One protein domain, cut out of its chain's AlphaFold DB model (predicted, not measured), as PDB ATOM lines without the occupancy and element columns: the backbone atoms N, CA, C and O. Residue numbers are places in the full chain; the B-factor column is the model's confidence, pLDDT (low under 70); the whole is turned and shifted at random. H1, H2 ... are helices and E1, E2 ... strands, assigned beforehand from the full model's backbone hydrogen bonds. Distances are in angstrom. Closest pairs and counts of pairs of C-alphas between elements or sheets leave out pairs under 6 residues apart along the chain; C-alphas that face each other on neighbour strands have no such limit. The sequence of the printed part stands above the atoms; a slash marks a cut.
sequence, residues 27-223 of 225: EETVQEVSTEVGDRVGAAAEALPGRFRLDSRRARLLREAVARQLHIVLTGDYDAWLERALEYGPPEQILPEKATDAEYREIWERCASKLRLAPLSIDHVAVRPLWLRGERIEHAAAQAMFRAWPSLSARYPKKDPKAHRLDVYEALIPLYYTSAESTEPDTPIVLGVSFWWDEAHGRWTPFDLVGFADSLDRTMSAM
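This is residues 27 to 223 of the 225 residues of an uncharacterized protein of Planctomycetes bacterium (UniProt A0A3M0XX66). A strongly twisted sheet of four strands has a helical hairpin, H1 and H2, packed over one face, with H3 and H5 meeting the last residues of H2 and small H4 beyond H3. A long stretch with no named element, residues 133 to 167, joins E1 to E2 and is tied by short pairings to both edge strands, E1 and E4; H6 is over E3. The printed part has 197 residues, with six named helices and four named strands in the order H1 H2 H3 H4 H5 E1 E2 E3 E4 H6; the sheet runs E1 E2 E3 E4, all antiparallel. The class is mixed, helices and strands; the whole is compact, with a radius of gyration of the C-alphas of 16.2 A, and rounded, spanning 45 by 41 by 32 A.

Start with H1, residues 27 to 47, and the hub H2, residues 56 to 75: this hairpin touches at Gly 38 and Arg 63, C-alphas 4.2 A apart, at a shallow tilt of 30 degrees, opposite ways. Next, H3, residues 78 to 86, touches H2 only at the corner, closest at C-alphas 72 and 81, 6.2 A. H4, residues 91 to 94, is close to H3 but not clearly touching, 6.8 A between C-alphas 85 and 94. H5, residues 102 to 116, touches residues 73 to 75 of H2, closest at C-alphas 74 and 116, 4.5 A. Every O i to N i+4 pair is within hydrogen-bond range in H1, H2, H3, H5 and H6, residues 216 to 221; H4 is too short for one. Then look for a meander, each strand the antiparallel neighbour of the one before: E1, residues 126 to 132, E2, 168 to 177, E3, 187 to 198, and E4, 203 to 212. N 128 and O 170 are 2.9 A apart, N 171 and O 193 2.9 A, N 192 and O 210 2.8 A. H1 and H2 are on the same face, making two layers, helices over a sheet; H1 has a height over the sheet of 9.7 A.

Find C-alpha 27 at (-17.534, -39.007, -27.947); H1 runs 30.2 A from there. H2 begins at (8.154, -30.011, -18.912) and spans 28.2 A; H5 spans 20.7 A. E3 is 34.9 A long, E2 and E4 26.2 A each; E2 bends by 52 degrees at residue 174. H6 ends at C-alpha 221, (-6.297, -8.131, -19.605).

The C-alphas farthest apart, of Thr 183 and Ala 200, are 49.9 A apart. The printed part has no cut, and E1 to E2 is the long link. Look for pLDDT under 70 at residues 140 to 158, 178 to 186 and 213 to 223.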
ATOM      1  N   GLU A  27     -18.626 -38.688 -28.867       87.81
ATOM      2  CA  GLU A  27     -17.534 -39.007 -27.947       87.81
ATOM      3  C   GLU A  27     -16.174 -38.599 -28.524       87.81
ATOM      4  O   GLU A  27     -15.370 -37.988 -27.820       87.81
ATOM      5  N   GLU A  28     -15.962 -38.808 -29.829       89.19
ATOM      6  CA  GLU A  28     -14.734 -38.398 -30.509       89.19
ATOM      7  C   GLU A  28     -14.530 -36.882 -30.433       89.19
ATOM      8  O   GLU A  28     -13.431 -36.419 -30.144       89.19
ATOM      9  N   THR A  29     -15.599 -36.096 -30.599       88.12
ATOM     10  CA  THR A  29     -15.516 -34.632 -30.520       88.12
ATOM     11  C   THR A  29     -15.203 -34.169 -29.096       88.12
ATOM     12  O   THR A  29     -14.403 -33.257 -28.906       88.12
ATOM     13  N   VAL A  30     -15.779 -34.810 -28.072       90.31
ATOM     14  CA  VAL A  30     -15.438 -34.505 -26.669       90.31
ATOM     15  C   VAL A  30     -13.976 -34.846 -26.375       90.31
ATOM     16  O   VAL A  30     -13.294 -34.084 -25.684       90.31
ATOM     17  N   GLN A  31     -13.478 -35.967 -26.903       93.06
ATOM     18  CA  GLN A  31     -12.081 -36.368 -26.762       93.06
ATOM     19  C   GLN A  31     -11.128 -35.374 -27.439       93.06
ATOM     20  O   GLN A  31     -10.134 -34.984 -26.824       93.06
ATOM     21  N   GLU A  32     -11.433 -34.942 -28.663       92.25
ATOM     22  CA  GLU A  32     -10.659 -33.938 -29.404       92.25
ATOM     23  C   GLU A  32     -10.580 -32.618 -28.629       92.25
ATOM     24  O   GLU A  32      -9.480 -32.175 -28.299       92.25
ATOM     25  N   VAL A  33     -11.729 -32.058 -28.232       91.38
ATOM     26  CA  VAL A  33     -11.808 -30.799 -27.464       91.38
ATOM     27  C   VAL A  33     -11.026 -30.899 -26.157       91.38
ATOM     28  O   VAL A  33     -10.241 -30.013 -25.819       91.38
ATOM     29  N   SER A  34     -11.209 -31.992 -25.416       94.50
ATOM     30  CA  SER A  34     -10.537 -32.180 -24.127       94.50
ATOM     31  C   SER A  34      -9.022 -32.300 -24.285       94.50
ATOM     32  O   SER A  34      -8.272 -31.770 -23.464       94.50
ATOM     33  N   THR A  35      -8.572 -32.965 -25.352       96.00
ATOM     34  CA  THR A  35      -7.149 -33.078 -25.691       96.00
ATOM     35  C   THR A  35      -6.586 -31.714 -26.065       96.00
ATOM     36  O   THR A  35      -5.586 -31.300 -25.488       96.00
ATOM     37  N   GLU A  36      -7.255 -30.970 -26.946       95.94
ATOM     38  CA  GLU A  36      -6.787 -29.661 -27.403       95.94
ATOM     39  C   GLU A  36      -6.697 -28.648 -26.249       95.94
ATOM     40  O   GLU A  36      -5.686 -27.961 -26.106       95.94
ATOM     41  N   VAL A  37      -7.690 -28.613 -25.351       95.06
ATOM     42  CA  VAL A  37      -7.619 -27.798 -24.125       95.06
ATOM     43  C   VAL A  37      -6.432 -28.215 -23.255       95.06
ATOM     44  O   VAL A  37      -5.695 -27.356 -22.770       95.06
ATOM     45  N   GLY A  38      -6.206 -29.520 -23.078       96.88
ATOM     46  CA  GLY A  38      -5.029 -30.027 -22.374       96.88
ATOM     47  C   GLY A  38      -3.719 -29.540 -22.997       96.88
ATOM     48  O   GLY A  38      -2.814 -29.117 -22.277       96.88
ATOM     49  N   ASP A  39      -3.611 -29.566 -24.323       97.38
ATOM     50  CA  ASP A  39      -2.428 -29.119 -25.063       97.38
ATOM     51  C   ASP A  39      -2.162 -27.629 -24.826       97.38
ATOM     52  O   ASP A  39      -1.028 -27.247 -24.515       97.38
ATOM     53  N   ARG A  40      -3.212 -26.797 -24.875       96.50
ATOM     54  CA  ARG A  40      -3.117 -25.363 -24.558       96.50
ATOM     55  C   ARG A  40      -2.705 -25.119 -23.110       96.50
ATOM     56  O   ARG A  40      -1.843 -24.278 -22.870       96.50
ATOM     57  N   VAL A  41      -3.238 -25.887 -22.157       97.31
ATOM     58  CA  VAL A  41      -2.810 -25.838 -20.747       97.31
ATOM     59  C   VAL A  41      -1.331 -26.176 -20.603       97.31
ATOM     60  O   VAL A  41      -0.612 -25.466 -19.903       97.31
ATOM     61  N   GLY A  42      -0.862 -27.245 -21.252       96.81
ATOM     62  CA  GLY A  42       0.543 -27.646 -21.204       96.81
ATOM     63  C   GLY A  42       1.463 -26.539 -21.715       96.81
ATOM     64  O   GLY A  42       2.400 -26.149 -21.019       96.81
ATOM     65  N   ALA A  43       1.140 -25.974 -22.881       96.31
ATOM     66  CA  ALA A  43       1.892 -24.867 -23.464       96.31
ATOM     67  C   ALA A  43       1.872 -23.614 -22.569       96.31
ATOM     68  O   ALA A  43       2.920 -23.017 -22.321       96.31
ATOM     69  N   ALA A  44       0.707 -23.236 -22.034       95.12
ATOM     70  CA  ALA A  44       0.573 -22.090 -21.135       95.12
ATOM     71  C   ALA A  44       1.385 -22.277 -19.840       95.12
ATOM     72  O   ALA A  44       2.064 -21.355 -19.396       95.12
ATOM     73  N   ALA A  45       1.373 -23.481 -19.264       96.31
ATOM     74  CA  ALA A  45       2.136 -23.825 -18.067       96.31
ATOM     75  C   ALA A  45       3.661 -23.724 -18.261       96.31
ATOM     76  O   ALA A  45       4.364 -23.257 -17.360       96.31
ATOM     77  N   GLU A  46       4.176 -24.144 -19.421       96.12
ATOM     78  CA  GLU A  46       5.596 -23.989 -19.774       96.12
ATOM     79  C   GLU A  46       5.953 -22.530 -20.090       96.12
ATOM     80  O   GLU A  46       7.067 -22.077 -19.812       96.12
ATOM     81  N   ALA A  47       5.007 -21.771 -20.646       95.38
ATOM     82  CA  ALA A  47       5.205 -20.373 -21.005       95.38
ATOM     83  C   ALA A  47       5.227 -19.426 -19.794       95.38
ATOM     84  O   ALA A  47       5.774 -18.329 -19.915       95.38
ATOM     85  N   LEU A  48       4.706 -19.847 -18.633       94.75
ATOM     86  CA  LEU A  48       4.678 -19.033 -17.415       94.75
ATOM     87  C   LEU A  48       6.053 -18.415 -17.081       94.75
ATOM     88  O   LEU A  48       7.096 -19.054 -17.291       94.75
ATOM     89  N   PRO A  49       6.084 -17.181 -16.546       92.88
ATOM     90  CA  PRO A  49       7.328 -16.471 -16.297       92.88
ATOM     91  C   PRO A  49       7.991 -16.872 -14.972       92.88
ATOM     92  O   PRO A  49       7.344 -17.171 -13.964       92.88
ATOM     93  N   GLY A  50       9.326 -16.808 -14.959       93.31
ATOM     94  CA  GLY A  50      10.145 -16.861 -13.748       93.31
ATOM     95  C   GLY A  50       9.821 -18.039 -12.827       93.31
ATOM     96  O   GLY A  50       9.849 -19.196 -13.239       93.31
ATOM     97  N   ARG A  51       9.520 -17.737 -11.556       93.62
ATOM     98  CA  ARG A  51       9.269 -18.749 -10.515       93.62
ATOM     99  C   ARG A  51       7.957 -19.524 -10.676       93.62
ATOM    100  O   ARG A  51       7.747 -20.474  -9.931       93.62
ATOM    101  N   PHE A  52       7.076 -19.101 -11.582       94.75
ATOM    102  CA  PHE A  52       5.782 -19.745 -11.816       94.75
ATOM    103  C   PHE A  52       5.843 -20.813 -12.904       94.75
ATOM    104  O   PHE A  52       4.916 -21.615 -13.015       94.75
ATOM    105  N   ARG A  53       6.927 -20.836 -13.689       94.88
ATOM    106  CA  ARG A  53       7.139 -21.813 -14.751       94.88
ATOM    107  C   ARG A  53       7.138 -23.232 -14.203       94.88
ATOM    108  O   ARG A  53       7.892 -23.545 -13.280       94.88
ATOM    109  N   LEU A  54       6.329 -24.093 -14.813       96.56
ATOM    110  CA  LEU A  54       6.410 -25.529 -14.589       96.56
ATOM    111  C   LEU A  54       7.489 -26.135 -15.487       96.56
ATOM    112  O   LEU A  54       7.661 -25.726 -16.635       96.56
ATOM    113  N   ASP A  55       8.219 -27.119 -14.965       96.12
ATOM    114  CA  ASP A  55       9.081 -27.952 -15.801       96.12
ATOM    115  C   ASP A  55       8.242 -28.800 -16.773       96.12
ATOM    116  O   ASP A  55       7.058 -29.061 -16.535       96.12
ATOM    117  N   SER A  56       8.862 -29.276 -17.856       96.94
ATOM    118  CA  SER A  56       8.154 -30.011 -18.912       96.94
ATOM    119  C   SER A  56       7.463 -31.284 -18.428       96.94
ATOM    120  O   SER A  56       6.443 -31.691 -18.986       96.94
ATOM    121  N   ARG A  57       7.965 -31.927 -17.365       97.38
ATOM    122  CA  ARG A  57       7.303 -33.107 -16.801       97.38
ATOM    123  C   ARG A  57       6.019 -32.696 -16.090       97.38
ATOM    124  O   ARG A  57       4.971 -33.277 -16.370       97.38
ATOM    125  N   ARG A  58       6.079 -31.713 -15.190       97.69
ATOM    126  CA  ARG A  58       4.906 -31.209 -14.464       97.69
ATOM    127  C   ARG A  58       3.891 -30.585 -15.419       97.69
ATOM    128  O   ARG A  58       2.704 -30.846 -15.252       97.69
ATOM    129  N   ALA A  59       4.327 -29.845 -16.437       98.00
ATOM    130  CA  ALA A  59       3.443 -29.267 -17.446       98.00
ATOM    131  C   ALA A  59       2.719 -30.344 -18.273       98.00
ATOM    132  O   ALA A  59       1.496 -30.294 -18.406       98.00
ATOM    133  N   ARG A  60       3.436 -31.379 -18.741       98.38
ATOM    134  CA  ARG A  60       2.822 -32.525 -19.438       98.38
ATOM    135  C   ARG A  60       1.783 -33.237 -18.569       98.38
ATOM    136  O   ARG A  60       0.688 -33.532 -19.037       98.38
ATOM    137  N   LEU A  61       2.105 -33.491 -17.302       98.25
ATOM    138  CA  LEU A  61       1.168 -34.139 -16.382       98.25
ATOM    139  C   LEU A  61      -0.045 -33.248 -16.074       98.25
ATOM    140  O   LEU A  61      -1.134 -33.772 -15.855       98.25
ATOM    141  N   LEU A  62       0.114 -31.918 -16.055       98.06
ATOM    142  CA  LEU A  62      -1.003 -30.989 -15.855       98.06
ATOM    143  C   LEU A  62      -1.943 -31.007 -17.062       98.06
ATOM    144  O   LEU A  62      -3.155 -31.113 -16.887       98.06
ATOM    145  N   ARG A  63      -1.376 -30.983 -18.277       97.88
ATOM    146  CA  ARG A  63      -2.094 -31.192 -19.543       97.88
ATOM    147  C   ARG A  63      -2.969 -32.444 -19.482       97.88
ATOM    148  O   ARG A  63      -4.170 -32.364 -19.722       97.88
ATOM    149  N   GLU A  64      -2.382 -33.583 -19.118       97.88
ATOM    150  CA  GLU A  64      -3.089 -34.869 -19.035       97.88
ATOM    151  C   GLU A  64      -4.183 -34.851 -17.955       97.88
ATOM    152  O   GLU A  64      -5.292 -35.346 -18.171       97.88
ATOM    153  N   ALA A  65      -3.894 -34.252 -16.796       95.88
ATOM    154  CA  ALA A  65      -4.833 -34.164 -15.685       95.88
ATOM    155  C   ALA A  65      -6.061 -33.304 -16.020       95.88
ATOM    156  O   ALA A  65      -7.181 -33.718 -15.688       95.88
ATOM    157  N   VAL A  66      -5.853 -32.157 -16.683       96.50
ATOM    158  CA  VAL A  66      -6.919 -31.253 -17.141       96.50
ATOM    159  C   VAL A  66      -7.726 -31.892 -18.261       96.50
ATOM    160  O   VAL A  66      -8.945 -31.958 -18.131       96.50
ATOM    161  N   ALA A  67      -7.077 -32.430 -19.301       96.25
ATOM    162  CA  ALA A  67      -7.764 -33.085 -20.416       96.25
ATOM    163  C   ALA A  67      -8.696 -34.195 -19.918       96.25
ATOM    164  O   ALA A  67      -9.877 -34.226 -20.251       96.25
ATOM    165  N   ARG A  68      -8.199 -35.058 -19.025       94.88
ATOM    166  CA  ARG A  68      -9.011 -36.122 -18.423       94.88
ATOM    167  C   ARG A  68     -10.173 -35.569 -17.596       94.88
ATOM    168  O   ARG A  68     -11.264 -36.122 -17.639       94.88
ATOM    169  N   GLN A  69      -9.947 -34.515 -16.806       92.31
ATOM    170  CA  GLN A  69     -11.000 -33.955 -15.950       92.31
ATOM    171  C   GLN A  69     -12.105 -33.318 -16.789       92.31
ATOM    172  O   GLN A  69     -13.283 -33.509 -16.499       92.31
ATOM    173  N   LEU A  70     -11.717 -32.586 -17.830       92.19
ATOM    174  CA  LEU A  70     -12.650 -31.967 -18.750       92.19
ATOM    175  C   LEU A  70     -13.435 -33.029 -19.522       92.19
ATOM    176  O   LEU A  70     -14.652 -32.922 -19.591       92.19
ATOM    177  N   HIS A  71     -12.773 -34.088 -19.997       93.25
ATOM    178  CA  HIS A  71     -13.438 -35.197 -20.676       93.25
ATOM    179  C   HIS A  71     -14.535 -35.817 -19.805       93.25
ATOM    180  O   HIS A  71     -15.677 -35.860 -20.238       93.25
ATOM    181  N   ILE A  72     -14.221 -36.196 -18.559       91.75
ATOM    182  CA  ILE A  72     -15.193 -36.753 -17.597       91.75
ATOM    183  C   ILE A  72     -16.410 -35.828 -17.434       91.75
ATOM    184  O   ILE A  72     -17.559 -36.266 -17.483       91.75
ATOM    185  N   VAL A  73     -16.164 -34.526 -17.254       89.75
ATOM    186  CA  VAL A  73     -17.229 -33.533 -17.060       89.75
ATOM    187  C   VAL A  73     -18.065 -33.340 -18.328       89.75
ATOM    188  O   VAL A  73     -19.283 -33.217 -18.236       89.75
ATOM    189  N   LEU A  74     -17.442 -33.314 -19.508       88.06
ATOM    190  CA  LEU A  74     -18.133 -33.091 -20.777       88.06
ATOM    191  C   LEU A  74     -18.860 -34.341 -21.280       88.06
ATOM    192  O   LEU A  74     -19.912 -34.202 -21.895       88.06
ATOM    193  N   THR A  75     -18.368 -35.556 -21.034       89.56
ATOM    194  CA  THR A  75     -19.118 -36.781 -21.363       89.56
ATOM    195  C   THR A  75     -20.310 -36.968 -20.434       89.56
ATOM    196  O   THR A  75     -21.342 -37.507 -20.847       89.56
ATOM    197  N   GLY A  76     -20.209 -36.442 -19.213       87.00
ATOM    198  CA  GLY A  76     -21.154 -36.743 -18.159       87.00
ATOM    199  C   GLY A  76     -20.952 -38.158 -17.614       87.00
ATOM    200  O   GLY A  76     -21.924 -38.790 -17.208       87.00
ATOM    201  N   ASP A  77     -19.711 -38.645 -17.595       90.44
ATOM    202  CA  ASP A  77     -19.372 -39.956 -17.049       90.44
ATOM    203  C   ASP A  77     -19.248 -39.898 -15.520       90.44
ATOM    204  O   ASP A  77     -18.201 -39.573 -14.949       90.44
ATOM    205  N   TYR A  78     -20.365 -40.190 -14.855       89.38
ATOM    206  CA  TYR A  78     -20.445 -40.212 -13.400       89.38
ATOM    207  C   TYR A  78     -19.527 -41.263 -12.773       89.38
ATOM    208  O   TYR A  78     -18.901 -41.015 -11.741       89.38
ATOM    209  N   ASP A  79     -19.460 -42.442 -13.388       90.62
ATOM    210  CA  ASP A  79     -18.753 -43.583 -12.826       90.62
ATOM    211  C   ASP A  79     -17.233 -43.347 -12.928       90.62
ATOM    212  O   ASP A  79     -16.521 -43.554 -11.946       90.62
ATOM    213  N   ALA A  80     -16.751 -42.763 -14.034       90.94
ATOM    214  CA  ALA A  80     -15.362 -42.311 -14.158       90.94
ATOM    215  C   ALA A  80     -15.020 -41.141 -13.218       90.94
ATOM    216  O   ALA A  80     -13.903 -41.069 -12.696       90.94
ATOM    217  N   TRP A  81     -15.955 -40.212 -12.974       89.38
ATOM    218  CA  TRP A  81     -15.773 -39.171 -11.953       89.38
ATOM    219  C   TRP A  81     -15.602 -39.782 -10.560       89.38
ATOM    220  O   TRP A  81     -14.690 -39.390  -9.827       89.38
ATOM    221  N   LEU A  82     -16.456 -40.745 -10.211       88.00
ATOM    222  CA  LEU A  82     -16.444 -41.416  -8.918       88.00
ATOM    223  C   LEU A  82     -15.167 -42.244  -8.729       88.00
ATOM    224  O   LEU A  82     -14.498 -42.091  -7.708       88.00
ATOM    225  N   GLU A  83     -14.798 -43.063  -9.716       89.31
ATOM    226  CA  GLU A  83     -13.551 -43.835  -9.718       89.31
ATOM    227  C   GLU A  83     -12.350 -42.913  -9.514       89.31
ATOM    228  O   GLU A  83     -11.563 -43.108  -8.584       89.31
ATOM    229  N   ARG A  84     -12.265 -41.839 -10.311       87.19
ATOM    230  CA  ARG A  84     -11.184 -40.863 -10.193       87.19
ATOM    231  C   ARG A  84     -11.149 -40.226  -8.817       87.19
ATOM    232  O   ARG A  84     -10.061 -40.042  -8.287       87.19
ATOM    233  N   ALA A  85     -12.290 -39.847  -8.244       84.88
ATOM    234  CA  ALA A  85     -12.314 -39.281  -6.902       84.88
ATOM    235  C   ALA A  85     -11.662 -40.262  -5.914       84.88
ATOM    236  O   ALA A  85     -10.717 -39.883  -5.215       84.88
ATOM    237  N   LEU A  86     -12.104 -41.524  -5.924       86.81
ATOM    238  CA  LEU A  86     -11.658 -42.595  -5.025       86.81
ATOM    239  C   LEU A  86     -10.155 -42.918  -5.122       86.81
ATOM    240  O   LEU A  86      -9.580 -43.402  -4.149       86.81
ATOM    241  N   GLU A  87      -9.472 -42.561  -6.214       87.81
ATOM    242  CA  GLU A  87      -8.003 -42.647  -6.317       87.81
ATOM    243  C   GLU A  87      -7.241 -41.731  -5.335       87.81
ATOM    244  O   GLU A  87      -6.027 -41.895  -5.141       87.81
ATOM    245  N   TYR A  88      -7.903 -40.715  -4.770       83.00
ATOM    246  CA  TYR A  88      -7.265 -39.676  -3.949       83.00
ATOM    247  C   TYR A  88      -7.604 -39.761  -2.461       83.00
ATOM    248  O   TYR A  88      -7.066 -38.977  -1.678       83.00
ATOM    249  N   GLY A  89      -8.458 -40.694  -2.046       80.81
ATOM    250  CA  GLY A  89      -8.773 -40.884  -0.638       80.81
ATOM    251  C   GLY A  89     -10.001 -41.755  -0.406       80.81
ATOM    252  O   GLY A  89     -10.693 -42.132  -1.351       80.81
ATOM    253  N   PRO A  90     -10.282 -42.085   0.861       78.38
ATOM    254  CA  PRO A  90     -11.432 -42.902   1.193       78.38
ATOM    255  C   PRO A  90     -12.740 -42.101   1.017       78.38
ATOM    256  O   PRO A  90     -12.737 -40.885   1.257       78.38
ATOM    257  N   PRO A  91     -13.849 -42.750   0.604       78.50
ATOM    258  CA  PRO A  91     -15.098 -42.094   0.206       78.50
ATOM    259  C   PRO A  91     -15.585 -41.022   1.184       78.50
ATOM    260  O   PRO A  91     -15.945 -39.925   0.772       78.50
ATOM    261  N   GLU A  92     -15.536 -41.301   2.483       77.25
ATOM    262  CA  GLU A  92     -16.018 -40.424   3.549       77.25
ATOM    263  C   GLU A  92     -15.258 -39.094   3.657       77.25
ATOM    264  O   GLU A  92     -15.783 -38.119   4.194       77.25
ATOM    265  N   GLN A  93     -14.029 -39.034   3.139       72.62
ATOM    266  CA  GLN A  93     -13.219 -37.817   3.130       72.62
ATOM    267  C   GLN A  93     -13.403 -37.010   1.852       72.62
ATOM    268  O   GLN A  93     -13.234 -35.793   1.877       72.62
ATOM    269  N   ILE A  94     -13.709 -37.689   0.746       74.38
ATOM    270  CA  ILE A  94     -13.600 -37.105  -0.589       74.38
ATOM    271  C   ILE A  94     -14.923 -36.937  -1.314       74.38
ATOM    272  O   ILE A  94     -15.016 -36.137  -2.240       74.38
ATOM    273  N   LEU A  95     -15.955 -37.672  -0.923       77.38
ATOM    274  CA  LEU A  95     -17.248 -37.617  -1.569       77.38
ATOM    275  C   LEU A  95     -18.192 -36.718  -0.771       77.38
ATOM    276  O   LEU A  95     -18.174 -36.697   0.462       77.38
ATOM    277  N   PRO A  96     -19.054 -35.953  -1.452       75.12
ATOM    278  CA  PRO A  96     -20.247 -35.413  -0.820       75.12
ATOM    279  C   PRO A  96     -21.075 -36.539  -0.186       75.12
ATOM    280  O   PRO A  96     -21.151 -37.629  -0.742       75.12
ATOM    281  N   GLU A  97     -21.736 -36.264   0.944       72.62
ATOM    282  CA  GLU A  97     -22.498 -37.255   1.738       72.62
ATOM    283  C   GLU A  97     -23.535 -38.059   0.939       72.62
ATOM    284  O   GLU A  97     -23.926 -39.136   1.364       72.62
ATOM    285  N   LYS A  98     -23.952 -37.545  -0.224       74.62
ATOM    286  CA  LYS A  98     -24.938 -38.154  -1.119       74.62
ATOM    287  C   LYS A  98     -24.356 -38.661  -2.438       74.62
ATOM    288  O   LYS A  98     -25.113 -39.010  -3.328       74.62
ATOM    289  N   ALA A  99     -23.037 -38.701  -2.615       70.50
ATOM    290  CA  ALA A  99     -22.422 -39.087  -3.892       70.50
ATOM    291  C   ALA A  99     -22.658 -40.556  -4.292       70.50
ATOM    292  O   ALA A  99     -22.267 -40.985  -5.368       70.50
ATOM    293  N   THR A 100     -23.259 -41.375  -3.442       73.50
ATOM    294  CA  THR A 100     -23.692 -42.727  -3.823       73.50
ATOM    295  C   THR A 100     -25.192 -42.802  -4.100       73.50
ATOM    296  O   THR A 100     -25.683 -43.844  -4.524       73.50
ATOM    297  N   ASP A 101     -25.924 -41.707  -3.886       83.81
ATOM    298  CA  ASP A 101     -27.371 -41.648  -4.038       83.81
ATOM    299  C   ASP A 101     -27.740 -41.431  -5.511       83.81
ATOM    300  O   ASP A 101     -27.148 -40.605  -6.212       83.81
ATOM    301  N   ALA A 102     -28.788 -42.117  -5.973       84.00
ATOM    302  CA  ALA A 102     -29.295 -41.965  -7.337       84.00
ATOM    303  C   ALA A 102     -29.697 -40.512  -7.663       84.00
ATOM    304  O   ALA A 102     -29.431 -40.027  -8.760       84.00
ATOM    305  N   GLU A 103     -30.268 -39.793  -6.690       84.44
ATOM    306  CA  GLU A 103     -30.632 -38.377  -6.831       84.44
ATOM    307  C   GLU A 103     -29.398 -37.500  -7.102       84.44
ATOM    308  O   GLU A 103     -29.438 -36.578  -7.917       84.44
ATOM    309  N   TYR A 104     -28.268 -37.796  -6.457       83.94
ATOM    310  CA  TYR A 104     -27.040 -37.043  -6.675       83.94
ATOM    311  C   TYR A 104     -26.453 -37.312  -8.060       83.94
ATOM    312  O   TYR A 104     -26.030 -36.364  -8.723       83.94
ATOM    313  N   ARG A 105     -26.470 -38.574  -8.517       88.62
ATOM    314  CA  ARG A 105     -26.071 -38.935  -9.886       88.62
ATOM    315  C   ARG A 105     -26.878 -38.144 -10.914       88.62
ATOM    316  O   ARG A 105     -26.287 -37.526 -11.793       88.62
ATOM    317  N   GLU A 106     -28.197 -38.066 -10.753       86.25
ATOM    318  CA  GLU A 106     -29.059 -37.292 -11.653       86.25
ATOM    319  C   GLU A 106     -28.716 -35.791 -11.638       86.25
ATOM    320  O   GLU A 106     -28.606 -35.151 -12.689       86.25
ATOM    321  N   ILE A 107     -28.494 -35.209 -10.451       84.50
ATOM    322  CA  ILE A 107     -28.064 -33.809 -10.323       84.50
ATOM    323  C   ILE A 107     -26.726 -33.592 -11.042       84.50
ATOM    324  O   ILE A 107     -26.579 -32.604 -11.766       84.50
ATOM    325  N   TRP A 108     -25.768 -34.497 -10.845       87.38
ATOM    326  CA  TRP A 108     -24.442 -34.434 -11.448       87.38
ATOM    327  C   TRP A 108     -24.530 -34.514 -12.976       87.38
ATOM    328  O   TRP A 108     -24.035 -33.619 -13.660       87.38
ATOM    329  N   GLU A 109     -25.236 -35.510 -13.517       85.75
ATOM    330  CA  GLU A 109     -25.405 -35.719 -14.962       85.75
ATOM    331  C   GLU A 109     -26.107 -34.523 -15.622       85.75
ATOM    332  O   GLU A 109     -25.710 -34.064 -16.698       85.75
ATOM    333  N   ARG A 110     -27.099 -33.934 -14.945       83.31
ATOM    334  CA  ARG A 110     -27.762 -32.707 -15.400       83.31
ATOM    335  C   ARG A 110     -26.802 -31.520 -15.425       83.31
ATOM    336  O   ARG A 110     -26.818 -30.761 -16.394       83.31
ATOM    337  N   CYS A 111     -25.959 -31.342 -14.409       83.06
ATOM    338  CA  CYS A 111     -24.939 -30.290 -14.406       83.06
ATOM    339  C   CYS A 111     -23.912 -30.494 -15.531       83.06
ATOM    340  O   CYS A 111     -23.651 -29.558 -16.286       83.06
ATOM    341  N   ALA A 112     -23.403 -31.716 -15.696       85.56
ATOM    342  CA  ALA A 112     -22.478 -32.084 -16.763       85.56
ATOM    343  C   ALA A 112     -23.077 -31.824 -18.153       85.56
ATOM    344  O   ALA A 112     -22.423 -31.248 -19.018       85.56
ATOM    345  N   SER A 113     -24.359 -32.143 -18.359       81.38
ATOM    346  CA  SER A 113     -25.034 -31.897 -19.638       81.38
ATOM    347  C   SER A 113     -25.113 -30.417 -20.026       81.38
ATOM    348  O   SER A 113     -25.062 -30.111 -21.216       81.38
ATOM    349  N   LYS A 114     -25.201 -29.507 -19.043       79.94
ATOM    350  CA  LYS A 114     -25.203 -28.058 -19.294       79.94
ATOM    351  C   LYS A 114     -23.832 -27.596 -19.772       79.94
ATOM    352  O   LYS A 114     -23.748 -26.846 -20.735       79.94
ATOM    353  N   LEU A 115     -22.767 -28.090 -19.141       80.56
ATOM    354  CA  LEU A 115     -21.392 -27.809 -19.560       80.56
ATOM    355  C   LEU A 115     -21.060 -28.415 -20.922       80.56
ATOM    356  O   LEU A 115     -20.430 -27.756 -21.739       80.56
ATOM    357  N   ARG A 116     -21.522 -29.641 -21.189       82.31
ATOM    358  CA  ARG A 116     -21.304 -30.334 -22.464       82.31
ATOM    359  C   ARG A 116     -21.781 -29.535 -23.672       82.31
ATOM    360  O   ARG A 116     -21.244 -29.728 -24.750       82.31
ATOM    361  N   LEU A 117     -22.820 -28.719 -23.528       75.75
ATOM    362  CA  LEU A 117     -23.410 -27.965 -24.637       75.75
ATOM    363  C   LEU A 117     -22.958 -26.501 -24.673       75.75
ATOM    364  O   LEU A 117     -23.294 -25.790 -25.614       75.75
ATOM    365  N   ALA A 118     -22.198 -26.056 -23.674       79.62
ATOM    366  CA  ALA A 118     -21.686 -24.701 -23.634       79.62
ATOM    367  C   ALA A 118     -20.572 -24.516 -24.682       79.62
ATOM    368  O   ALA A 118     -19.648 -25.335 -24.727       79.62
ATOM    369  N   PRO A 119     -20.608 -23.454 -25.508       80.50
ATOM    370  CA  PRO A 119     -19.478 -23.115 -26.361       80.50
ATOM    371  C   PRO A 119     -18.214 -22.871 -25.536       80.50
ATOM    372  O   PRO A 119     -18.259 -22.117 -24.569       80.50
ATOM    373  N   LEU A 120     -17.083 -23.460 -25.924       83.00
ATOM    374  CA  LEU A 120     -15.785 -23.281 -25.260       83.00
ATOM    375  C   LEU A 120     -14.809 -22.537 -26.175       83.00
ATOM    376  O   LEU A 120     -14.744 -22.826 -27.368       83.00
ATOM    377  N   SER A 121     -14.011 -21.610 -25.639       84.38
ATOM    378  CA  SER A 121     -12.925 -20.978 -26.402       84.38
ATOM    379  C   SER A 121     -11.577 -21.587 -26.037       84.38
ATOM    380  O   SER A 121     -11.030 -21.345 -24.963       84.38
ATOM    381  N   ILE A 122     -11.031 -22.367 -26.967       85.38
ATOM    382  CA  ILE A 122      -9.765 -23.084 -26.780       85.38
ATOM    383  C   ILE A 122      -8.565 -22.136 -26.874       85.38
ATOM    384  O   ILE A 122      -7.612 -22.263 -26.106       85.38
ATOM    385  N   ASP A 123      -8.622 -21.146 -27.765       81.69
ATOM    386  CA  ASP A 123      -7.517 -20.204 -27.992       81.69
ATOM    387  C   ASP A 123      -7.203 -19.316 -26.781       81.69
ATOM    388  O   ASP A 123      -6.127 -18.731 -26.700       81.69
ATOM    389  N   HIS A 124      -8.129 -19.247 -25.827       84.56
ATOM    390  CA  HIS A 124      -8.067 -18.368 -24.662       84.56
ATOM    391  C   HIS A 124      -7.902 -19.146 -23.353       84.56
ATOM    392  O   HIS A 124      -8.086 -18.601 -22.265       84.56
ATOM    393  N   VAL A 125      -7.552 -20.430 -23.457       90.25
ATOM    394  CA  VAL A 125      -7.163 -21.245 -22.310       90.25
ATOM    395  C   VAL A 125      -5.895 -20.668 -21.688       90.25
ATOM    396  O   VAL A 125      -4.887 -20.463 -22.363       90.25
ATOM    397  N   ALA A 126      -5.940 -20.447 -20.378       91.69
ATOM    398  CA  ALA A 126      -4.827 -19.908 -19.609       91.69
ATOM    399  C   ALA A 126      -4.520 -20.781 -18.389       91.69
ATOM    400  O   ALA A 126      -5.332 -21.602 -17.962       91.69
ATOM    401  N   VAL A 127      -3.338 -20.588 -17.806       94.56
ATOM    402  CA  VAL A 127      -2.928 -21.239 -16.559       94.56
ATOM    403  C   VAL A 127      -2.415 -20.177 -15.604       94.56
ATOM    404  O   VAL A 127      -1.636 -19.316 -16.002       94.56
ATOM    405  N   ARG A 128      -2.809 -20.257 -14.332       93.38
ATOM    406  CA  ARG A 128      -2.275 -19.392 -13.276       93.38
ATOM    407  C   ARG A 128      -1.919 -20.175 -12.012       93.38
ATOM    408  O   ARG A 128      -2.622 -21.123 -11.666       93.38
ATOM    409  N   PRO A 129      -0.868 -19.780 -11.277       94.56
ATOM    410  CA  PRO A 129      -0.618 -20.310  -9.943       94.56
ATOM    411  C   PRO A 129      -1.594 -19.672  -8.948       94.56
ATOM    412  O   PRO A 129      -1.681 -18.453  -8.869       94.56
ATOM    413  N   LEU A 130      -2.305 -20.465  -8.153       92.19
ATOM    414  CA  LEU A 130      -3.096 -19.973  -7.017       92.19
ATOM    415  C   LEU A 130      -2.269 -19.933  -5.733       92.19
ATOM    416  O   LEU A 130      -2.404 -19.021  -4.917       92.19
ATOM    417  N   TRP A 131      -1.405 -20.932  -5.570       94.69
ATOM    418  CA  TRP A 131      -0.481 -21.045  -4.453       94.69
ATOM    419  C   TRP A 131       0.865 -21.533  -4.959       94.69
ATOM    420  O   TRP A 131       0.924 -22.414  -5.814       94.69
ATOM    421  N   LEU A 132       1.945 -20.994  -4.409       95.62
ATOM    422  CA  LEU A 132       3.296 -21.457  -4.687       95.62
ATOM    423  C   LEU A 132       4.010 -21.670  -3.359       95.62
ATOM    424  O   LEU A 132       4.188 -20.724  -2.593       95.62
ATOM    425  N   ARG A 133       4.404 -22.910  -3.061       93.69
ATOM    426  CA  ARG A 133       5.030 -23.284  -1.781       93.69
ATOM    427  C   ARG A 133       4.236 -22.821  -0.548       93.69
ATOM    428  O   ARG A 133       4.827 -22.521   0.492       93.69
ATOM    429  N   GLY A 134       2.906 -22.771  -0.661       92.44
ATOM    430  CA  GLY A 134       1.988 -22.292   0.380       92.44
ATOM    431  C   GLY A 134       1.851 -20.775   0.505       92.44
ATOM    432  O   GLY A 134       1.144 -20.309   1.398       92.44
ATOM    433  N   GLU A 135       2.463 -19.997  -0.386       94.62
ATOM    434  CA  GLU A 135       2.182 -18.570  -0.538       94.62
ATOM    435  C   GLU A 135       1.024 -18.383  -1.517       94.62
ATOM    436  O   GLU A 135       1.083 -18.876  -2.644       94.62
ATOM    437  N   ARG A 136      -0.026 -17.671  -1.099       93.06
ATOM    438  CA  ARG A 136      -1.138 -17.314  -1.985       93.06
ATOM    439  C   ARG A 136      -0.656 -16.304  -3.020       93.06
ATOM    440  O   ARG A 136      -0.006 -15.323  -2.662       93.06
ATOM    441  N   ILE A 137      -0.991 -16.539  -4.283       92.56
ATOM    442  CA  ILE A 137      -0.722 -15.600  -5.368       92.56
ATOM    443  C   ILE A 137      -1.989 -14.787  -5.619       92.56
ATOM    444  O   ILE A 137      -3.058 -15.345  -5.874       92.56
ATOM    445  N   GLU A 138      -1.871 -13.468  -5.506       86.44
ATOM    446  CA  GLU A 138      -2.970 -12.549  -5.781       86.44
ATOM    447  C   GLU A 138      -3.116 -12.339  -7.289       86.44
ATOM    448  O   GLU A 138      -2.136 -12.107  -7.996       86.44
ATOM    449  N   HIS A 139      -4.357 -12.396  -7.765       80.25
ATOM    450  CA  HIS A 139      -4.735 -12.111  -9.149       80.25
ATOM    451  C   HIS A 139      -5.784 -11.009  -9.129       80.25
ATOM    452  O   HIS A 139      -6.607 -10.976  -8.209       80.25
ATOM    453  N   ALA A 140      -5.784 -10.117 -10.127       65.50
ATOM    454  CA  ALA A 140      -6.848  -9.123 -10.226       65.50
ATOM    455  C   ALA A 140      -8.199  -9.856 -10.259       65.50
ATOM    456  O   ALA A 140      -8.369 -10.840 -10.981       65.50
ATOM    457  N   ALA A 141      -9.101  -9.436  -9.372       53.34
ATOM    458  CA  ALA A 141     -10.253 -10.220  -8.958       53.34
ATOM    459  C   ALA A 141     -11.090 -10.710 -10.149       53.34
ATOM    460  O   ALA A 141     -11.606  -9.906 -10.922       53.34
ATOM    461  N   ALA A 142     -11.306 -12.023 -10.224       53.22
ATOM    462  CA  ALA A 142     -12.475 -12.554 -10.906       53.22
ATOM    463  C   ALA A 142     -13.696 -12.129 -10.074       53.22
ATOM    464  O   ALA A 142     -13.951 -12.683  -8.999       53.22
ATOM    465  N   GLN A 143     -14.368 -11.055 -10.490       52.06
ATOM    466  CA  GLN A 143     -15.576 -10.587  -9.820       52.06
ATOM    467  C   GLN A 143     -16.707 -11.585 -10.113       52.06
ATOM    468  O   GLN A 143     -16.807 -12.120 -11.208       52.06
ATOM    469  N   ALA A 144     -17.470 -11.916  -9.068       52.69
ATOM    470  CA  ALA A 144     -18.432 -13.022  -9.002       52.69
ATOM    471  C   ALA A 144     -17.832 -14.433  -9.211       52.69
ATOM    472  O   ALA A 144     -17.978 -15.082 -10.248       52.69
ATOM    473  N   MET A 145     -17.217 -14.956  -8.145       60.97
ATOM    474  CA  MET A 145     -16.991 -16.394  -7.988       60.97
ATOM    475  C   MET A 145     -18.279 -17.059  -7.519       60.97
ATOM    476  O   MET A 145     -18.782 -16.753  -6.437       60.97
ATOM    477  N   PHE A 146     -18.764 -18.031  -8.276       61.16
ATOM    478  CA  PHE A 146     -19.725 -18.996  -7.771       61.16
ATOM    479  C   PHE A 146     -19.121 -20.384  -7.963       61.16
ATOM    480  O   PHE A 146     -18.443 -20.668  -8.950       61.16
ATOM    481  N   ARG A 147     -19.310 -21.282  -6.991       61.22
ATOM    482  CA  ARG A 147     -19.028 -22.700  -7.241       61.22
ATOM    483  C   ARG A 147     -20.053 -23.128  -8.272       61.22
ATOM    484  O   ARG A 147     -21.190 -23.397  -7.903       61.22
ATOM    485  N   ALA A 148     -19.675 -23.069  -9.545       54.94
ATOM    486  CA  ALA A 148     -20.660 -23.081 -10.608       54.94
ATOM    487  C   ALA A 148     -21.476 -24.360 -10.617       54.94
ATOM    488  O   ALA A 148     -22.667 -24.308 -10.896       54.94
ATOM    489  N   TRP A 149     -20.895 -25.464 -10.153       68.31
ATOM    490  CA  TRP A 149     -21.610 -26.711  -9.956       68.31
ATOM    491  C   TRP A 149     -20.941 -27.496  -8.823       68.31
ATOM    492  O   TRP A 149     -20.064 -28.312  -9.099       68.31
ATOM    493  N   PRO A 150     -21.307 -27.271  -7.541       62.06
ATOM    494  CA  PRO A 150     -20.682 -27.976  -6.417       62.06
ATOM    495  C   PRO A 150     -20.811 -29.497  -6.557       62.06
ATOM    496  O   PRO A 150     -19.932 -30.224  -6.107       62.06
ATOM    497  N   SER A 151     -21.849 -29.963  -7.259       67.75
ATOM    498  CA  SER A 151     -22.059 -31.373  -7.567       67.75
ATOM    499  C   SER A 151     -20.990 -31.957  -8.495       67.75
ATOM    500  O   SER A 151     -20.665 -33.127  -8.361       67.75
ATOM    501  N   LEU A 152     -20.387 -31.160  -9.385       68.06
ATOM    502  CA  LEU A 152     -19.328 -31.615 -10.300       68.06
ATOM    503  C   LEU A 152     -17.939 -31.679  -9.643       68.06
ATOM    504  O   LEU A 152     -16.963 -32.083 -10.277       68.06
ATOM    505  N   SER A 153     -17.835 -31.298  -8.368       68.06
ATOM    506  CA  SER A 153     -16.602 -31.389  -7.590       68.06
ATOM    507  C   SER A 153     -16.701 -32.489  -6.537       68.06
ATOM    508  O   SER A 153     -17.717 -32.621  -5.857       68.06
ATOM    509  N   ALA A 154     -15.628 -33.257  -6.363       59.56
ATOM    510  CA  ALA A 154     -15.440 -34.044  -5.154       59.56
ATOM    511  C   ALA A 154     -14.910 -33.127  -4.034       59.56
ATOM    512  O   ALA A 154     -14.251 -32.112  -4.292       59.56
ATOM    513  N   ARG A 155     -15.146 -33.500  -2.776       66.88
ATOM    514  CA  ARG A 155     -14.484 -32.926  -1.598       66.88
ATOM    515  C   ARG A 155     -13.046 -33.459  -1.500       66.88
ATOM    516  O   ARG A 155     -12.674 -33.957  -0.451       66.88
ATOM    517  N   TYR A 156     -12.244 -33.397  -2.570       66.69
ATOM    518  CA  TYR A 156     -10.854 -33.889  -2.562       66.69
ATOM    519  C   TYR A 156     -10.145 -33.462  -1.272       66.69
ATOM    520  O   TYR A 156     -10.387 -32.324  -0.854       66.69
ATOM    521  N   PRO A 157      -9.310 -34.312  -0.631       61.94
ATOM    522  CA  PRO A 157      -8.782 -34.026   0.696       61.94
ATOM    523  C   PRO A 157      -8.089 -32.670   0.658       61.94
ATOM    524  O   PRO A 157      -7.012 -32.523   0.070       61.94
ATOM    525  N   LYS A 158      -8.748 -31.648   1.213       65.81
ATOM    526  CA  LYS A 158      -8.256 -30.276   1.138       65.81
ATOM    527  C   LYS A 158      -7.132 -30.161   2.148       65.81
ATOM    528  O   LYS A 158      -7.335 -29.736   3.280       65.81
ATOM    529  N   LYS A 159      -5.934 -30.570   1.735       78.69
ATOM    530  CA  LYS A 159      -4.711 -30.133   2.393       78.69
ATOM    531  C   LYS A 159      -4.712 -28.613   2.319       78.69
ATOM    532  O   LYS A 159      -4.812 -28.057   1.227       78.69
ATOM    533  N   ASP A 160      -4.629 -27.958   3.472       84.62
ATOM    534  CA  ASP A 160      -4.436 -26.513   3.520       84.62
ATOM    535  C   ASP A 160      -3.154 -26.174   2.734       84.62
ATOM    536  O   ASP A 160      -2.062 -26.588   3.151       84.62
ATOM    537  N   PRO A 161      -3.254 -25.451   1.598       89.31
ATOM    538  CA  PRO A 161      -2.093 -25.138   0.779       89.31
ATOM    539  C   PRO A 161      -1.008 -24.412   1.566       89.31
ATOM    540  O   PRO A 161       0.175 -24.658   1.336       89.31
ATOM    541  N   LYS A 162      -1.399 -23.571   2.531       91.06
ATOM    542  CA  LYS A 162      -0.473 -22.830   3.383       91.06
ATOM    543  C   LYS A 162       0.260 -23.764   4.339       91.06
ATOM    544  O   LYS A 162       1.489 -23.779   4.345       91.06
ATOM    545  N   ALA A 163      -0.477 -24.559   5.117       91.81
ATOM    546  CA  ALA A 163       0.109 -25.464   6.110       91.81
ATOM    547  C   ALA A 163       1.021 -26.526   5.475       91.81
ATOM    548  O   ALA A 163       2.057 -26.874   6.038       91.81
ATOM    549  N   HIS A 164       0.662 -27.006   4.282       90.56
ATOM    550  CA  HIS A 164       1.394 -28.060   3.580       90.56
ATOM    551  C   HIS A 164       2.353 -27.546   2.502       90.56
ATOM    552  O   HIS A 164       2.973 -28.354   1.815       90.56
ATOM    553  N   ARG A 165       2.500 -26.222   2.363       93.31
ATOM    554  CA  ARG A 165       3.388 -25.580   1.383       93.31
ATOM    555  C   ARG A 165       3.159 -26.072  -0.049       93.31
ATOM    556  O   ARG A 165       4.113 -26.348  -0.772       93.31
ATOM    557  N   LEU A 166       1.898 -26.194  -0.447       92.50
ATOM    558  CA  LEU A 166       1.534 -26.751  -1.746       92.50
ATOM    559  C   LEU A 166       1.756 -25.755  -2.884       92.50
ATOM    560  O   LEU A 166       1.595 -24.542  -2.719       92.50
ATOM    561  N   ASP A 167       2.046 -26.313  -4.055       95.25
ATOM    562  CA  ASP A 167       1.910 -25.637  -5.339       95.25
ATOM    563  C   ASP A 167       0.533 -25.973  -5.911       95.25
ATOM    564  O   ASP A 167       0.230 -27.150  -6.129       95.25
ATOM    565  N   VAL A 168      -0.288 -24.957  -6.162       95.06
ATOM    566  CA  VAL A 168      -1.636 -25.095  -6.721       95.06
ATOM    567  C   VAL A 168      -1.715 -24.276  -7.996       95.06
ATOM    568  O   VAL A 168      -1.432 -23.080  -7.974       95.06
ATOM    569  N   TYR A 169      -2.123 -24.910  -9.088       96.12
ATOM    570  CA  TYR A 169      -2.293 -24.288 -10.395       96.12
ATOM    571  C   TYR A 169      -3.732 -24.455 -10.859       96.12
ATOM    572  O   TYR A 169      -4.352 -25.492 -10.626       96.12
ATOM    573  N   GLU A 170      -4.251 -23.434 -11.523       94.50
ATOM    574  CA  GLU A 170      -5.591 -23.405 -12.087       94.50
ATOM    575  C   GLU A 170      -5.508 -23.227 -13.597       94.50
ATOM    576  O   GLU A 170      -4.887 -22.277 -14.077       94.50
ATOM    577  N   ALA A 171      -6.144 -24.138 -14.329       94.75
ATOM    578  CA  ALA A 171      -6.461 -23.949 -15.733       94.75
ATOM    579  C   ALA A 171      -7.769 -23.161 -15.842       94.75
ATOM    580  O   ALA A 171      -8.771 -23.525 -15.225       94.75
ATOM    581  N   LEU A 172      -7.748 -22.087 -16.620       92.00
ATOM    582  CA  LEU A 172      -8.878 -21.212 -16.893       92.00
ATOM    583  C   LEU A 172      -9.366 -21.503 -18.306       92.00
ATOM    584  O   LEU A 172      -8.623 -21.311 -19.266       92.00
ATOM    585  N   ILE A 173     -10.599 -21.986 -18.420       90.88
ATOM    586  CA  ILE A 173     -11.198 -22.417 -19.681       90.88
ATOM    587  C   ILE A 173     -12.413 -21.526 -19.949       90.88
ATOM    588  O   ILE A 173     -13.450 -21.694 -19.298       90.88
ATOM    589  N   PRO A 174     -12.305 -20.553 -20.864       88.44
ATOM    590  CA  PRO A 174     -13.436 -19.722 -21.241       88.44
ATOM    591  C   PRO A 174     -14.552 -20.527 -21.890       88.44
ATOM    592  O   PRO A 174     -14.305 -21.348 -22.778       88.44
ATOM    593  N   LEU A 175     -15.783 -20.256 -21.477       84.88
ATOM    594  CA  LEU A 175     -16.973 -20.833 -22.072       84.88
ATOM    595  C   LEU A 175     -18.161 -19.871 -22.016       84.88
ATOM    596  O   LEU A 175     -18.152 -18.863 -21.315       84.88
ATOM    597  N   TYR A 176     -19.192 -20.178 -22.779       78.25
ATOM    598  CA  TYR A 176     -20.384 -19.360 -22.921       78.25
ATOM    599  C   TYR A 176     -21.560 -20.102 -22.305       78.25
ATOM    600  O   TYR A 176     -21.891 -21.214 -22.704       78.25
ATOM    601  N   TYR A 177     -22.168 -19.520 -21.278       72.19
ATOM    602  CA  TYR A 177     -23.320 -20.122 -20.632       72.19
ATOM    603  C   TYR A 177     -24.607 -19.566 -21.230       72.19
ATOM    604  O   TYR A 177     -24.958 -18.405 -21.013       72.19
ATOM    605  N   THR A 178     -25.339 -20.426 -21.932       63.34
ATOM    606  CA  THR A 178     -26.711 -20.154 -22.354       63.34
ATOM    607  C   THR A 178     -27.660 -20.657 -21.268       63.34
ATOM    608  O   THR A 178     -27.744 -21.859 -20.996       63.34
ATOM    609  N   SER A 179     -28.394 -19.754 -20.617       58.72
ATOM    610  CA  SER A 179     -29.515 -20.183 -19.776       58.72
ATOM    611  C   SER A 179     -30.641 -20.670 -20.687       58.72
ATOM    612  O   SER A 179     -31.108 -19.916 -21.532       58.72
ATOM    613  N   ALA A 180     -31.100 -21.911 -20.501       54.31
ATOM    614  CA  ALA A 180     -32.158 -22.524 -21.314       54.31
ATOM    615  C   ALA A 180     -33.494 -21.745 -21.312       54.31
ATOM    616  O   ALA A 180     -34.354 -22.006 -22.147       54.31
ATOM    617  N   GLU A 181     -33.668 -20.802 -20.383       51.31
ATOM    618  CA  GLU A 181     -34.872 -19.976 -20.220       51.31
ATOM    619  C   GLU A 181     -34.665 -18.509 -20.641       51.31
ATOM    620  O   GLU A 181     -35.598 -17.712 -20.562       51.31
ATOM    621  N   SER A 182     -33.457 -18.127 -21.068       50.22
ATOM    622  CA  SER A 182     -33.116 -16.733 -21.354       50.22
ATOM    623  C   SER A 182     -33.083 -16.439 -22.852       50.22
ATOM    624  O   SER A 182     -32.516 -17.192 -23.637       50.22
ATOM    625  N   THR A 183     -33.661 -15.302 -23.242       46.97
ATOM    626  CA  THR A 183     -33.471 -14.680 -24.564       46.97
ATOM    627  C   THR A 183     -32.233 -13.775 -24.612       46.97
ATOM    628  O   THR A 183     -31.984 -13.134 -25.631       46.97
ATOM    629  N   GLU A 184     -31.506 -13.648 -23.501       52.75
ATOM    630  CA  GLU A 184     -30.293 -12.836 -23.408       52.75
ATOM    631  C   GLU A 184     -29.103 -13.534 -24.085       52.75
ATOM    632  O   GLU A 184     -29.062 -14.765 -24.137       52.75
ATOM    633  N   PRO A 185     -28.136 -12.760 -24.613       54.34
ATOM    634  CA  PRO A 185     -26.922 -13.311 -25.201       54.34
ATOM    635  C   PRO A 185     -26.160 -14.183 -24.199       54.34
ATOM    636  O   PRO A 185     -26.189 -13.937 -22.991       54.34
ATOM    637  N   ASP A 186     -25.453 -15.185 -24.725       68.06
ATOM    638  CA  ASP A 186     -24.650 -16.100 -23.925       68.06
ATOM    639  C   ASP A 186     -23.761 -15.343 -22.935       68.06
ATOM    640  O   ASP A 186     -22.983 -14.462 -23.310       68.06
ATOM    641  N   THR A 187     -23.863 -15.699 -21.654       72.62
ATOM    642  CA  THR A 187     -23.048 -15.066 -20.618       72.62
ATOM    643  C   THR A 187     -21.647 -15.672 -20.671       72.62
ATOM    644  O   THR A 187     -21.512 -16.879 -20.443       72.62
ATOM    645  N   PRO A 188     -20.591 -14.885 -20.952       77.00
ATOM    646  CA  PRO A 188     -19.232 -15.391 -20.888       77.00
ATOM    647  C   PRO A 188     -18.911 -15.756 -19.442       77.00
ATOM    648  O   PRO A 188     -19.015 -14.926 -18.537       77.00
ATOM    649  N   ILE A 189     -18.511 -17.002 -19.232       81.31
ATOM    650  CA  ILE A 189     -18.010 -17.488 -17.954       81.31
ATOM    651  C   ILE A 189     -16.649 -18.154 -18.156       81.31
ATOM    652  O   ILE A 189     -16.278 -18.571 -19.250       81.31
ATOM    653  N   VAL A 190     -15.874 -18.268 -17.088       85.75
ATOM    654  CA  VAL A 190     -14.611 -19.013 -17.106       85.75
ATOM    655  C   VAL A 190     -14.747 -20.199 -16.168       85.75
ATOM    656  O   VAL A 190     -15.133 -20.030 -15.014       85.75
ATOM    657  N   LEU A 191     -14.428 -21.396 -16.652       88.06
ATOM    658  CA  LEU A 191     -14.305 -22.593 -15.830       88.06
ATOM    659  C   LEU A 191     -12.871 -22.703 -15.312       88.06
ATOM    660  O   LEU A 191     -11.938 -22.914 -16.084       88.06
ATOM    661  N   GLY A 192     -12.701 -22.555 -14.004       90.31
ATOM    662  CA  GLY A 192     -11.456 -22.819 -13.295       90.31
ATOM    663  C   GLY A 192     -11.372 -24.277 -12.867       90.31
ATOM    664  O   GLY A 192     -12.188 -24.732 -12.064       90.31
ATOM    665  N   VAL A 193     -10.375 -25.002 -13.371       91.94
ATOM    666  CA  VAL A 193     -10.048 -26.365 -12.937       91.94
ATOM    667  C   VAL A 193      -8.698 -26.330 -12.234       91.94
ATOM    668  O   VAL A 193      -7.659 -26.121 -12.861       91.94
ATOM    669  N   SER A 194      -8.711 -26.512 -10.916       92.56
ATOM    670  CA  SER A 194      -7.522 -26.371 -10.076       92.56
ATOM    671  C   SER A 194      -6.946 -27.716  -9.646       92.56
ATOM    672  O   SER A 194      -7.692 -28.632  -9.301       92.56
ATOM    673  N   PHE A 195      -5.618 -27.803  -9.587       94.88
ATOM    674  CA  PHE A 195      -4.860 -28.971  -9.141       94.88
ATOM    675  C   PHE A 195      -3.715 -28.562  -8.220       94.88
ATOM    676  O   PHE A 195      -3.093 -27.520  -8.422       94.88
ATOM    677  N   TRP A 196      -3.386 -29.409  -7.249       94.56
ATOM    678  CA  TRP A 196      -2.176 -29.277  -6.441       94.56
ATOM    679  C   TRP A 196      -1.175 -30.383  -6.767       94.56
ATOM    680  O   TRP A 196      -1.559 -31.494  -7.137       94.56
ATOM    681  N   TRP A 197       0.117 -30.076  -6.675       95.06
ATOM    682  CA  TRP A 197       1.168 -31.050  -6.968       95.06
ATOM    683  C   TRP A 197       1.434 -31.956  -5.770       95.06
ATOM    684  O   TRP A 197       1.868 -31.493  -4.713       95.06
ATOM    685  N   ASP A 198       1.198 -33.252  -5.949       93.00
ATOM    686  CA  ASP A 198       1.492 -34.273  -4.959       93.00
ATOM    687  C   ASP A 198       2.882 -34.848  -5.172       93.00
ATOM    688  O   ASP A 198       3.071 -35.767  -5.971       93.00
ATOM    689  N   GLU A 199       3.855 -34.312  -4.434       91.88
ATOM    690  CA  GLU A 199       5.239 -34.757  -4.580       91.88
ATOM    691  C   GLU A 199       5.447 -36.222  -4.202       91.88
ATOM    692  O   GLU A 199       6.276 -36.898  -4.803       91.88
ATOM    693  N   ALA A 200       4.679 -36.743  -3.240       91.69
ATOM    694  CA  ALA A 200       4.850 -38.120  -2.784       91.69
ATOM    695  C   ALA A 200       4.524 -39.134  -3.892       91.69
ATOM    696  O   ALA A 200       5.134 -40.199  -3.962       91.69
ATOM    697  N   HIS A 201       3.583 -38.784  -4.770       92.00
ATOM    698  CA  HIS A 201       3.119 -39.640  -5.861       92.00
ATOM    699  C   HIS A 201       3.557 -39.136  -7.246       92.00
ATOM    700  O   HIS A 201       3.303 -39.800  -8.250       92.00
ATOM    701  N   GLY A 202       4.197 -37.964  -7.324       94.88
ATOM    702  CA  GLY A 202       4.627 -37.339  -8.571       94.88
ATOM    703  C   GLY A 202       3.480 -37.071  -9.551       94.88
ATOM    704  O   GLY A 202       3.653 -37.311 -10.750       94.88
ATOM    705  N   ARG A 203       2.318 -36.620  -9.054       94.50
ATOM    706  CA  ARG A 203       1.099 -36.386  -9.853       94.50
ATOM    707  C   ARG A 203       0.366 -35.103  -9.460       94.50
ATOM    708  O   ARG A 203       0.525 -34.594  -8.356       94.50
ATOM    709  N   TRP A 204      -0.486 -34.610 -10.357       94.94
ATOM    710  CA  TRP A 204      -1.441 -33.544 -10.050       94.94
ATOM    711  C   TRP A 204      -2.711 -34.120  -9.440       94.94
ATOM    712  O   TRP A 204      -3.370 -34.963 -10.047       94.94
ATOM    713  N   THR A 205      -3.073 -33.625  -8.265       91.62
ATOM    714  CA  THR A 205      -4.296 -34.003  -7.562       91.62
ATOM    715  C   THR A 205      -5.339 -32.903  -7.735       91.62
ATOM    716  O   THR A 205      -5.012 -31.734  -7.510       91.62
ATOM    717  N   PRO A 206      -6.584 -33.227  -8.127       90.19
ATOM    718  CA  PRO A 206      -7.644 -32.230  -8.225       90.19
ATOM    719  C   PRO A 206      -7.837 -31.451  -6.911       90.19
ATOM    720  O   PRO A 206      -7.731 -32.007  -5.817       90.19
ATOM    721  N   PHE A 207      -8.115 -30.153  -7.021       86.38
ATOM    722  CA  PHE A 207      -8.276 -29.245  -5.884       86.38
ATOM    723  C   PHE A 207      -9.669 -28.611  -5.840       86.38
ATOM    724  O   PHE A 207     -10.350 -28.693  -4.817       86.38
ATOM    725  N   ASP A 208     -10.105 -27.982  -6.934       85.19
ATOM    726  CA  ASP A 208     -11.430 -27.359  -7.018       85.19
ATOM    727  C   ASP A 208     -11.898 -27.214  -8.475       85.19
ATOM    728  O   ASP A 208     -11.085 -27.226  -9.404       85.19
ATOM    729  N   LEU A 209     -13.213 -27.058  -8.644       85.81
ATOM    730  CA  LEU A 209     -13.867 -26.722  -9.908       85.81
ATOM    731  C   LEU A 209     -14.785 -25.519  -9.667       85.81
ATOM    732  O   LEU A 209     -15.760 -25.611  -8.916       85.81
ATOM    733  N   VAL A 210     -14.459 -24.378 -10.266       83.31
ATOM    734  CA  VAL A 210     -15.106 -23.088  -9.982       83.31
ATOM    735  C   VAL A 210     -15.541 -22.437 -11.289       83.31
ATOM    736  O   VAL A 210     -14.882 -22.613 -12.307       83.31
ATOM    737  N   GLY A 211     -16.650 -21.695 -11.277       80.69
ATOM    738  CA  GLY A 211     -17.016 -20.836 -12.400       80.69
ATOM    739  C   GLY A 211     -16.950 -19.367 -12.006       80.69
ATOM    740  O   GLY A 211     -17.279 -18.983 -10.882       80.69
ATOM    741  N   PHE A 212     -16.514 -18.545 -12.947       78.56
ATOM    742  CA  PHE A 212     -16.421 -17.099 -12.798       78.56
ATOM    743  C   PHE A 212     -17.381 -16.454 -13.797       78.56
ATOM    744  O   PHE A 212     -17.293 -16.768 -14.983       78.56
ATOM    745  N   ALA A 213     -18.297 -15.597 -13.338       69.44
ATOM    746  CA  ALA A 213     -19.210 -14.848 -14.206       69.44
ATOM    747  C   ALA A 213     -18.778 -13.378 -14.270       69.44
ATOM    748  O   ALA A 213     -19.261 -12.581 -13.475       69.44
ATOM    749  N   ASP A 214     -17.879 -13.023 -15.192       60.84
ATOM    750  CA  ASP A 214     -17.704 -11.642 -15.670       60.84
ATOM    751  C   ASP A 214     -16.826 -11.593 -16.936       60.84
ATOM    752  O   ASP A 214     -16.092 -12.538 -17.241       60.84
ATOM    753  N   SER A 215     -16.920 -10.484 -17.677       48.12
ATOM    754  CA  SER A 215     -16.431 -10.307 -19.047       48.12
ATOM    755  C   SER A 215     -14.974 -10.741 -19.262       48.12
ATOM    756  O   SER A 215     -14.033 -10.327 -18.575       48.12
ATOM    757  N   LEU A 216     -14.791 -11.573 -20.291       48.38
ATOM    758  CA  LEU A 216     -13.505 -12.052 -20.807       48.38
ATOM    759  C   LEU A 216     -12.454 -10.936 -20.954       48.38
ATOM    760  O   LEU A 216     -11.277 -11.170 -20.680       48.38
ATOM    761  N   ASP A 217     -12.884  -9.710 -21.270       44.00
ATOM    762  CA  ASP A 217     -12.020  -8.540 -21.450       44.00
ATOM    763  C   ASP A 217     -11.226  -8.148 -20.199       44.00
ATOM    764  O   ASP A 217     -10.059  -7.767 -20.307       44.00
ATOM    765  N   ARG A 218     -11.801  -8.251 -18.994       41.41
ATOM    766  CA  ARG A 218     -11.093  -7.867 -17.757       41.41
ATOM    767  C   ARG A 218     -10.247  -8.995 -17.202       41.41
ATOM    768  O   ARG A 218      -9.136  -8.752 -16.734       41.41
ATOM    769  N   THR A 219     -10.751 -10.221 -17.292       45.81
ATOM    770  CA  THR A 219     -10.034 -11.389 -16.788       45.81
ATOM    771  C   THR A 219      -8.783 -11.631 -17.631       45.81
ATOM    772  O   THR A 219      -7.719 -11.836 -17.064       45.81
ATOM    773  N   MET A 220      -8.856 -11.521 -18.965       44.31
ATOM    774  CA  MET A 220      -7.682 -11.725 -19.824       44.31
ATOM    775  C   MET A 220      -6.711 -10.541 -19.845       44.31
ATOM    776  O   MET A 220      -5.504 -10.761 -19.880       44.31
ATOM    777  N   SER A 221      -7.192  -9.297 -19.729       40.44
ATOM    778  CA  SER A 221      -6.297  -8.131 -19.605       40.44
ATOM    779  C   SER A 221      -5.483  -8.146 -18.306       40.44
ATOM    780  O   SER A 221      -4.398  -7.577 -18.253       40.44
ATOM    781  N   ALA A 222      -5.973  -8.824 -17.265       43.88
ATOM    782  CA  ALA A 222      -5.242  -9.044 -16.019       43.88
ATOM    783  C   ALA A 222      -4.333 -10.291 -16.026       43.88
ATOM    784  O   ALA A 222      -3.613 -10.512 -15.054       43.88
ATOM    785  N   MET A 223      -4.376 -11.112 -17.082       43.56
ATOM    786  CA  MET A 223      -3.566 -12.331 -17.230       43.56
ATOM    787  C   MET A 223      -2.253 -12.104 -17.995       43.56
ATOM    788  O   MET A 223      -1.413 -12.999 -18.030       43.56
TER     789      MET A 223